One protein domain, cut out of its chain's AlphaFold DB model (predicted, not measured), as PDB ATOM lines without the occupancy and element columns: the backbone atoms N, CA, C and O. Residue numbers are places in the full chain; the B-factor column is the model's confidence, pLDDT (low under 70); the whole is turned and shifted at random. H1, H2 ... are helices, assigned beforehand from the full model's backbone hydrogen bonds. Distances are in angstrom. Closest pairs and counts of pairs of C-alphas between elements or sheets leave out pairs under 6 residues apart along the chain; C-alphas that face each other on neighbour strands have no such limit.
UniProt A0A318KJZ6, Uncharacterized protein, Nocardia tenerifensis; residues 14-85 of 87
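Overview. This is residues 14 to 85 of the 87 residues of an uncharacterized protein of Nocardia tenerifensis (UniProt A0A318KJZ6). Two long helices, H1 and H2, make a V, meeting through the later part of H1 and the first part of H2, while H4 folds back beside H2 to form a second layer along that arm. Residues 14 to 26 of H1 stick out as a free arm, and the small helix H3 sits at the turn between H2 and H4, at the far end of H2 from H1. The printed part has 72 residues with four named helices, in the order H1, H2, H3, H4, and no named strand; the class is all helix. The whole is loose, with a radius of gyration of the C-alphas of 14.0 A, and flat, spanning 37 by 36 by 14 A.

Arrangement. The longest helix, H1, residues 14 to 37, touches H2, residues 43 to 62, with its residues 27 to 35 alone, and H2 touches it with residues 43 to 51 alone. Their closest C-alphas, those of Val 31 and Arg 47, are 5.6 A apart. The two helices run opposite ways at a steep tilt of 58 degrees. H2 is the hub, touching three other helices. With residues 49 to 57 alone it touches H4, residues 72 to 83; the closest C-alphas, those of Ala 53 and Gly 80, are 5.4 A apart. H2 and H4 run opposite ways at a shallow tilt of 18 degrees. H2 and H3, residues 64 to 68, only just touch, with 3 pairs of C-alphas within 8 A, and touch only at the corner by their link; the closest C-alphas are those of Leu 60 and Leu 66, 6.9 A apart. H3 and H4 are close but not clearly touching, with the closest C-alphas, those of Leu 66 and Val 72, 6.7 A apart. H1 is apart from both H3 and H4. In H1, H2 and H4 each O i to N i+4 pair is within hydrogen-bond range; in H3 it is 0 of 1, beside 2 of 2 O i to N i+3 pairs.

Along the chain. H1 begins at C-alpha 14, (64.014, 109.297, 52.324), and runs 35.5 A to C-alpha 37, (86.987, 107.403, 25.331). H2, 28.4 A long, begins at Pro 43 and ends at Leu 62. H3 is five residues, Gln 64 to Ala 68. H4, from Val 72, is 16.2 A long and ends at C-alpha 83, (77.512, 96.569, 25.027).

Size, cuts and confidence. The two C-alphas farthest apart are those of Gly 40 and Ala 68, at 39.5 A. Residues 14 to 26, and residues 61 to 71, of which 64 to 68 belong to H3, stand free. The body without them, 48 residues, spans 32 by 15 by 15 A. The three links are tight, and the printed part has no cut. The mean pLDDT of the printed part is 89.9, and residue 14 alone is under 70.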
ATOM      1  N   ALA A  14      62.903 108.343  52.302       67.25
ATOM      2  CA  ALA A  14      64.014 109.297  52.324       67.25
ATOM      3  C   ALA A  14      65.330 108.687  51.803       67.25
ATOM      4  O   ALA A  14      66.073 109.332  51.059       67.25
ATOM      5  N   ASP A  15      65.593 107.422  52.131       73.00
ATOM      6  CA  ASP A  15      66.777 106.699  51.667       73.00
ATOM      7  C   ASP A  15      66.639 106.269  50.205       73.00
ATOM      8  O   ASP A  15      67.623 106.282  49.466       73.00
ATOM      9  N   ARG A  16      65.412 106.009  49.741       72.88
ATOM     10  CA  ARG A  16      65.119 105.770  48.323       72.88
ATOM     11  C   ARG A  16      65.468 106.978  47.455       72.88
ATOM     12  O   ARG A  16      66.169 106.823  46.460       72.88
ATOM     13  N   ALA A  17      65.057 108.188  47.841       77.62
ATOM     14  CA  ALA A  17      65.377 109.403  47.081       77.62
ATOM     15  C   ALA A  17      66.895 109.667  47.004       77.62
ATOM     16  O   ALA A  17      67.422 110.084  45.961       77.62
ATOM     17  N   ARG A  18      67.620 109.381  48.095       79.62
ATOM     18  CA  ARG A  18      69.089 109.455  48.140       79.62
ATOM     19  C   ARG A  18      69.733 108.401  47.243       79.62
ATOM     20  O   ARG A  18      70.616 108.748  46.461       79.62
ATOM     21  N   ALA A  19      69.264 107.155  47.303       78.69
ATOM     22  CA  ALA A  19      69.740 106.065  46.456       78.69
ATOM     23  C   ALA A  19      69.499 106.355  44.967       78.69
ATOM     24  O   ALA A  19      70.408 106.213  44.155       78.69
ATOM     25  N   GLU A  20      68.317 106.852  44.600       82.94
ATOM     26  CA  GLU A  20      68.004 107.245  43.224       82.94
ATOM     27  C   GLU A  20      68.898 108.388  42.726       82.94
ATOM     28  O   GLU A  20      69.338 108.386  41.575       82.94
ATOM     29  N   THR A  21      69.199 109.363  43.587       86.12
ATOM     30  CA  THR A  21      70.111 110.465  43.249       86.12
ATOM     31  C   THR A  21      71.535 109.964  43.041       86.12
ATOM     32  O   THR A  21      72.146 110.289  42.023       86.12
ATOM     33  N   ALA A  22      72.034 109.115  43.941       85.94
ATOM     34  CA  ALA A  22      73.338 108.476  43.798       85.94
ATOM     35  C   ALA A  22      73.410 107.622  42.520       85.94
ATOM     36  O   ALA A  22      74.387 107.690  41.780       85.94
ATOM     37  N   GLN A  23      72.341 106.889  42.204       85.25
ATOM     38  CA  GLN A  23      72.242 106.073  40.999       85.25
ATOM     39  C   GLN A  23      72.266 106.919  39.718       85.25
ATOM     40  O   GLN A  23      72.912 106.548  38.734       85.25
ATOM     41  N   ARG A  24      71.567 108.061  39.705       88.94
ATOM     42  CA  ARG A  24      71.614 109.011  38.583       88.94
ATOM     43  C   ARG A  24      73.012 109.599  38.411       88.94
ATOM     44  O   ARG A  24      73.487 109.642  37.279       88.94
ATOM     45  N   ALA A  25      73.664 109.994  39.505       90.50
ATOM     46  CA  ALA A  25      75.026 110.524  39.487       90.50
ATOM     47  C   ALA A  25      76.034 109.486  38.973       90.50
ATOM     48  O   ALA A  25      76.823 109.788  38.084       90.50
ATOM     49  N   TYR A  26      75.932 108.241  39.444       88.94
ATOM     50  CA  TYR A  26      76.760 107.135  38.971       88.94
ATOM     51  C   TYR A  26      76.627 106.921  37.458       88.94
ATOM     52  O   TYR A  26      77.620 106.816  36.746       88.94
ATOM     53  N   ILE A  27      75.396 106.916  36.936       91.38
ATOM     54  CA  ILE A  27      75.179 106.745  35.494       91.38
ATOM     55  C   ILE A  27      75.688 107.936  34.693       91.38
ATOM     56  O   ILE A  27      76.241 107.733  33.614       91.38
ATOM     57  N   ALA A  28      75.518 109.159  35.196       93.56
ATOM     58  CA  ALA A  28      76.066 110.348  34.552       93.56
ATOM     59  C   ALA A  28      77.595 110.266  34.440       93.56
ATOM     60  O   ALA A  28      78.134 110.534  33.368       93.56
ATOM     61  N   GLU A  29      78.265 109.807  35.497       94.81
ATOM     62  CA  GLU A  29      79.715 109.618  35.505       94.81
ATOM     63  C   GLU A  29      80.162 108.540  34.512       94.81
ATOM     64  O   GLU A  29      81.035 108.774  33.680       94.81
ATOM     65  N   CYS A  30      79.506 107.377  34.489       95.06
ATOM     66  CA  CYS A  30      79.824 106.343  33.502       95.06
ATOM     67  C   CYS A  30      79.636 106.831  32.053       95.06
ATOM     68  O   CYS A  30      80.415 106.471  31.172       95.06
ATOM     69  N   VAL A  31      78.618 107.660  31.789       95.62
ATOM     70  CA  VAL A  31      78.416 108.279  30.468       95.62
ATOM     71  C   VAL A  31      79.529 109.269  30.146       95.62
ATOM     72  O   VAL A  31      79.997 109.295  29.007       95.62
ATOM     73  N   HIS A  32      79.958 110.065  31.124       94.25
ATOM     74  CA  HIS A  32      81.086 110.975  30.969       94.25
ATOM     75  C   HIS A  32      82.360 110.212  30.582       94.25
ATOM     76  O   HIS A  32      82.963 110.527  29.556       94.25
ATOM     77  N   LEU A  33      82.698 109.144  31.312       95.00
ATOM     78  CA  LEU A  33      83.866 108.302  31.035       95.00
ATOM     79  C   LEU A  33      83.798 107.635  29.653       95.00
ATOM     80  O   LEU A  33      84.768 107.670  28.895       95.00
ATOM     81  N   LEU A  34      82.639 107.084  29.277       94.19
ATOM     82  CA  LEU A  34      82.455 106.467  27.959       94.19
ATOM     83  C   LEU A  34      82.671 107.476  26.823       94.19
ATOM     84  O   LEU A  34      83.289 107.158  25.808       94.19
ATOM     85  N   ARG A  35      82.190 108.710  26.998       94.69
ATOM     86  CA  ARG A  35      82.378 109.789  26.019       94.69
ATOM     87  C   ARG A  35      83.798 110.344  26.025       94.69
ATOM     88  O   ARG A  35      84.259 110.756  24.970       94.69
ATOM     89  N   ALA A  36      84.519 110.298  27.143       94.31
ATOM     90  CA  ALA A  36      85.943 110.633  27.167       94.31
ATOM     91  C   ALA A  36      86.762 109.674  26.280       94.31
ATOM     92  O   ALA A  36      87.674 110.103  25.579       94.31
ATOM     93  N   MET A  37      86.384 108.391  26.236       92.31
ATOM     94  CA  MET A  37      86.987 107.403  25.331       92.31
ATOM     95  C   MET A  37      86.488 107.506  23.880       92.31
ATOM     96  O   MET A  37      87.150 107.031  22.958       92.31
ATOM     97  N   ARG A  38      85.309 108.100  23.662       89.12
ATOM     98  CA  ARG A  38      84.672 108.276  22.346       89.12
ATOM     99  C   ARG A  38      84.133 109.711  22.199       89.12
ATOM    100  O   ARG A  38      82.916 109.904  22.241       89.12
ATOM    101  N   PRO A  39      84.999 110.724  21.989       85.19
ATOM    102  CA  PRO A  39      84.606 112.140  22.070       85.19
ATOM    103  C   PRO A  39      83.495 112.558  21.097       85.19
ATOM    104  O   PRO A  39      82.732 113.475  21.387       85.19
ATOM    105  N   GLY A  40      83.373 111.866  19.959       87.81
ATOM    106  CA  GLY A  40      82.343 112.123  18.947       87.81
ATOM    107  C   GLY A  40      80.987 111.461  19.209       87.81
ATOM    108  O   GLY A  40      80.098 111.564  18.368       87.81
ATOM    109  N   TRP A  41      80.807 110.737  20.317       90.06
ATOM    110  CA  TRP A  41      79.539 110.063  20.593       90.06
ATOM    111  C   TRP A  41      78.486 110.996  21.182       90.06
ATOM    112  O   TRP A  41      78.723 111.724  22.156       90.06
ATOM    113  N   ASP A  42      77.284 110.883  20.618       92.56
ATOM    114  CA  ASP A  42      76.096 111.542  21.135       92.56
ATOM    115  C   ASP A  42      75.788 111.054  22.571       92.56
ATOM    116  O   ASP A  42      75.900 109.855  22.876       92.56
ATOM    117  N   PRO A  43      75.424 111.969  23.488       89.69
ATOM    118  CA  PRO A  43      75.150 111.628  24.879       89.69
ATOM    119  C   PRO A  43      73.993 110.639  25.075       89.69
ATOM    120  O   PRO A  43      74.020 109.874  26.044       89.69
ATOM    121  N   ILE A  44      72.992 110.615  24.191       93.44
ATOM    122  CA  ILE A  44      71.822 109.742  24.334       93.44
ATOM    123  C   ILE A  44      72.201 108.274  24.063       93.44
ATOM    124  O   ILE A  44      72.021 107.454  24.969       93.44
ATOM    125  N   PRO A  45      72.791 107.897  22.909       93.19
ATOM    126  CA  PRO A  45      73.273 106.538  22.674       93.19
ATOM    127  C   PRO A  45      74.319 106.068  23.689       93.19
ATOM    128  O   PRO A  45      74.341 104.880  24.019       93.19
ATOM    129  N   ALA A  46      75.174 106.962  24.200       94.88
ATOM    130  CA  ALA A  46      76.124 106.626  25.262       94.88
ATOM    131  C   ALA A  46      75.394 106.240  26.562       94.88
ATOM    132  O   ALA A  46      75.680 105.204  27.164       94.88
ATOM    133  N   ARG A  47      74.377 107.017  26.954       95.25
ATOM    134  CA  ARG A  47      73.534 106.730  28.123       95.25
ATOM    135  C   ARG A  47      72.733 105.442  27.986       95.25
ATOM    136  O   ARG A  47      72.613 104.710  28.969       95.25
ATOM    137  N   VAL A  48      72.204 105.150  26.797       95.19
ATOM    138  CA  VAL A  48      71.501 103.886  26.522       95.19
ATOM    139  C   VAL A  48      72.437 102.696  26.734       95.19
ATOM    140  O   VAL A  48      72.077 101.766  27.452       95.19
ATOM    141  N   ARG A  49      73.662 102.752  26.195       95.75
ATOM    142  CA  ARG A  49      74.665 101.685  26.354       95.75
ATOM    143  C   ARG A  49      75.079 101.472  27.806       95.75
ATOM    144  O   ARG A  49      75.083 100.340  28.278       95.75
ATOM    145  N   VAL A  50      75.360 102.552  28.537       95.12
ATOM    146  CA  VAL A  50      75.694 102.482  29.970       95.12
ATOM    147  C   VAL A  50      74.561 101.837  30.769       95.12
ATOM    148  O   VAL A  50      74.809 100.957  31.592       95.12
ATOM    149  N   ARG A  51      73.307 102.226  30.508       94.69
ATOM    150  CA  ARG A  51      72.146 101.638  31.184       94.69
ATOM    151  C   ARG A  51      71.970 100.161  30.838       94.69
ATOM    152  O   ARG A  51      71.717  99.379  31.743       94.69
ATOM    153  N   ALA A  52      72.151  99.778  29.575       94.94
ATOM    154  CA  ALA A  52      72.086  98.383  29.148       94.94
ATOM    155  C   ALA A  52      73.150  97.518  29.847       94.94
ATOM    156  O   ALA A  52      72.827  96.458  30.379       94.94
ATOM    157  N   ALA A  53      74.396  98.001  29.924       94.69
ATOM    158  CA  ALA A  53      75.468  97.305  30.632       94.69
ATOM    159  C   ALA A  53      75.164  97.175  32.134       94.69
ATOM    160  O   ALA A  53      75.371  96.114  32.719       94.69
ATOM    161  N   GLN A  54      74.626  98.227  32.758       91.75
ATOM    162  CA  GLN A  54      74.247  98.189  34.168       91.75
ATOM    163  C   GLN A  54      73.097  97.208  34.439       91.75
ATOM    164  O   GLN A  54      73.167  96.452  35.409       91.75
ATOM    165  N   SER A  55      72.049  97.213  33.610       91.06
ATOM    166  CA  SER A  55      70.930  96.270  33.723       91.06
ATOM    167  C   SER A  55      71.428  94.832  33.622       91.06
ATOM    168  O   SER A  55      71.190  94.054  34.536       91.06
ATOM    169  N   MET A  56      72.248  94.529  32.611       92.81
ATOM    170  CA  MET A  56      72.873  93.214  32.454       92.81
ATOM    171  C   MET A  56      73.658  92.786  33.706       92.81
ATOM    172  O   MET A  56      73.490  91.671  34.192       92.81
ATOM    173  N   LEU A  57      74.514  93.658  34.250       89.44
ATOM    174  CA  LEU A  57      75.282  93.352  35.465       89.44
ATOM    175  C   LEU A  57      74.383  93.158  36.691       89.44
ATOM    176  O   LEU A  57      74.681  92.321  37.542       89.44
ATOM    177  N   SER A  58      73.283  93.907  36.776       87.25
ATOM    178  CA  SER A  58      72.308  93.777  37.863       87.25
ATOM    179  C   SER A  58      71.575  92.436  37.782       87.25
ATOM    180  O   SER A  58      71.478  91.738  38.791       87.25
ATOM    181  N   ASP A  59      71.148  92.025  36.586       88.50
ATOM    182  CA  ASP A  59      70.476  90.740  36.351       88.50
ATOM    183  C   ASP A  59      71.397  89.552  36.677       88.50
ATOM    184  O   ASP A  59      70.988  88.578  37.317       88.50
ATOM    185  N   LEU A  60      72.679  89.658  36.311       86.69
ATOM    186  CA  LEU A  60      73.706  88.677  36.667       86.69
ATOM    187  C   LEU A  60      73.939  88.610  38.182       86.69
ATOM    188  O   LEU A  60      74.044  87.519  38.740       86.69
ATOM    189  N   ALA A  61      73.994  89.759  38.862       83.50
ATOM    190  CA  ALA A  61      74.188  89.820  40.311       83.50
ATOM    191  C   ALA A  61      73.016  89.199  41.090       83.50
ATOM    192  O   ALA A  61      73.241  88.586  42.142       83.50
ATOM    193  N   LEU A  62      71.793  89.332  40.563       86.19
ATOM    194  CA  LEU A  62      70.565  88.731  41.094       86.19
ATOM    195  C   LEU A  62      70.466  87.222  40.814       86.19
ATOM    196  O   LEU A  62      69.808  86.491  41.554       86.19
ATOM    197  N   SER A  63      71.162  86.727  39.790       86.19
ATOM    198  CA  SER A  63      71.147  85.320  39.385       86.19
ATOM    199  C   SER A  63      72.171  84.490  40.168       86.19
ATOM    200  O   SER A  63      73.271  84.209  39.693       86.19
ATOM    201  N   GLN A  64      71.814  84.063  41.386       81.88
ATOM    202  CA  GLN A  64      72.743  83.401  42.321       81.88
ATOM    203  C   GLN A  64      73.492  82.190  41.738       81.88
ATOM    204  O   GLN A  64      74.680  82.035  42.008       81.88
ATOM    205  N   HIS A  65      72.830  81.360  40.925       87.56
ATOM    206  CA  HIS A  65      73.436  80.169  40.317       87.56
ATOM    207  C   HIS A  65      74.564  80.512  39.329       87.56
ATOM    208  O   HIS A  65      75.521  79.753  39.208       87.56
ATOM    209  N   LEU A  66      74.508  81.678  38.675       85.31
ATOM    210  CA  LEU A  66      75.565  82.129  37.766       85.31
ATOM    211  C   LEU A  66      76.848  82.502  38.518       85.31
ATOM    212  O   LEU A  66      77.941  82.377  37.972       85.31
ATOM    213  N   ARG A  67      76.741  82.892  39.795       80.25
ATOM    214  CA  ARG A  67      77.897  83.244  40.636       80.25
ATOM    215  C   ARG A  67      78.772  82.041  40.997       80.25
ATOM    216  O   ARG A  67      79.922  82.236  41.372       80.25
ATOM    217  N   ALA A  68      78.254  80.819  40.862       87.06
ATOM    218  CA  ALA A  68      79.011  79.592  41.107       87.06
ATOM    219  C   ALA A  68      80.024  79.271  39.992       87.06
ATOM    220  O   ALA A  68      80.926  78.458  40.192       87.06
ATOM    221  N   TYR A  69      79.902  79.900  38.820       91.88
ATOM    222  CA  TYR A  69      80.803  79.658  37.698       91.88
ATOM    223  C   TYR A  69      82.047  80.541  37.805       91.88
ATOM    224  O   TYR A  69      81.963  81.767  37.738       91.88
ATOM    225  N   SER A  70      83.226  79.920  37.879       89.12
ATOM    226  CA  SER A  70      84.519  80.617  38.001       89.12
ATOM    227  C   SER A  70      84.791  81.628  36.877       89.12
ATOM    228  O   SER A  70      85.496  82.613  37.084       89.12
ATOM    229  N   GLY A  71      84.208  81.419  35.693       93.62
ATOM    230  CA  GLY A  71      84.359  82.301  34.533       93.62
ATOM    231  C   GLY A  71      83.375  83.472  34.462       93.62
ATOM    232  O   GLY A  71      83.510  84.297  33.556       93.62
ATOM    233  N   VAL A  72      82.396  83.567  35.371       91.44
ATOM    234  CA  VAL A  72      81.276  84.514  35.231       91.44
ATOM    235  C   VAL A  72      81.756  85.961  35.153       91.44
ATOM    236  O   VAL A  72      81.357  86.674  34.244       91.44
ATOM    237  N   VAL A  73      82.700  86.371  36.004       91.12
ATOM    238  CA  VAL A  73      83.217  87.750  36.029       91.12
ATOM    239  C   VAL A  73      83.868  88.129  34.696       91.12
ATOM    240  O   VAL A  73      83.575  89.186  34.139       91.12
ATOM    241  N   SER A  74      84.715  87.251  34.154       93.94
ATOM    242  CA  SER A  74      85.389  87.479  32.870       93.94
ATOM    243  C   SER A  74      84.392  87.517  31.708       93.94
ATOM    244  O   SER A  74      84.450  88.409  30.858       93.94
ATOM    245  N   ALA A  75      83.421  86.600  31.696       93.88
ATOM    246  CA  ALA A  75      82.365  86.579  30.690       93.88
ATOM    247  C   ALA A  75      81.511  87.857  30.735       93.88
ATOM    248  O   ALA A  75      81.299  88.494  29.703       93.88
ATOM    249  N   SER A  76      81.085  88.285  31.925       92.81
ATOM    250  CA  SER A  76      80.313  89.515  32.121       92.81
ATOM    251  C   SER A  76      81.087  90.758  31.689       92.81
ATOM    252  O   SER A  76      80.509  91.634  31.048       92.81
ATOM    253  N   ALA A  77      82.390  90.826  31.978       93.81
ATOM    254  CA  ALA A  77      83.244  91.924  31.535       93.81
ATOM    255  C   ALA A  77      83.331  91.996  30.002       93.81
ATOM    256  O   ALA A  77      83.198  93.077  29.430       93.81
ATOM    257  N   ARG A  78      83.477  90.850  29.324       96.38
ATOM    258  CA  ARG A  78      83.499  90.782  27.854       96.38
ATOM    259  C   ARG A  78      82.179  91.224  27.231       96.38
ATOM    260  O   ARG A  78      82.184  92.025  26.300       96.38
ATOM    261  N   ILE A  79      81.048  90.741  27.748       94.81
ATOM    262  CA  ILE A  79      79.728  91.154  27.248       94.81
ATOM    263  C   ILE A  79      79.529  92.656  27.498       94.81
ATOM    264  O   ILE A  79      79.124  93.379  26.590       94.81
ATOM    265  N   GLY A  80      79.892  93.147  28.687       95.44
ATOM    266  CA  GLY A  80      79.837  94.569  29.023       95.44
ATOM    267  C   GLY A  80      80.671  95.435  28.076       95.44
ATOM    268  O   GLY A  80      80.186  96.462  27.606       95.44
ATOM    269  N   ALA A  81      81.882  94.997  27.726       95.44
ATOM    270  CA  ALA A  81      82.732  95.687  26.760       95.44
ATOM    271  C   ALA A  81      82.074  95.784  25.374       95.44
ATOM    272  O   ALA A  81      82.110  96.853  24.766       95.44
ATOM    273  N   HIS A  82      81.411  94.724  24.898       96.31
ATOM    274  CA  HIS A  82      80.649  94.774  23.646       96.31
ATOM    275  C   HIS A  82      79.436  95.709  23.727       96.31
ATOM    276  O   HIS A  82      79.228  96.515  22.821       96.31
ATOM    277  N   VAL A  83      78.666  95.670  24.819       95.69
ATOM    278  CA  VAL A  83      77.512  96.569  25.027       95.69
ATOM    279  C   VAL A  83      77.948  98.038  25.044       95.69
ATOM    280  O   VAL A  83      77.275  98.903  24.481       95.69
ATOM    281  N   LEU A  84      79.101  98.324  25.649       95.31
ATOM    282  CA  LEU A  84      79.705  99.655  25.689       95.31
ATOM    283  C   LEU A  84      80.473 100.013  24.402       95.31
ATOM    284  O   LEU A  84      80.912 101.151  24.265       95.31
ATOM    285  N   ALA A  85      80.603  99.080  23.449       93.75
ATOM    286  CA  ALA A  85      81.394  99.209  22.220       93.75
ATOM    287  C   ALA A  85      82.860  99.644  22.476       93.75
ATOM    288  O   ALA A  85      83.420 100.544  21.835       93.75
TER     289      ALA A  85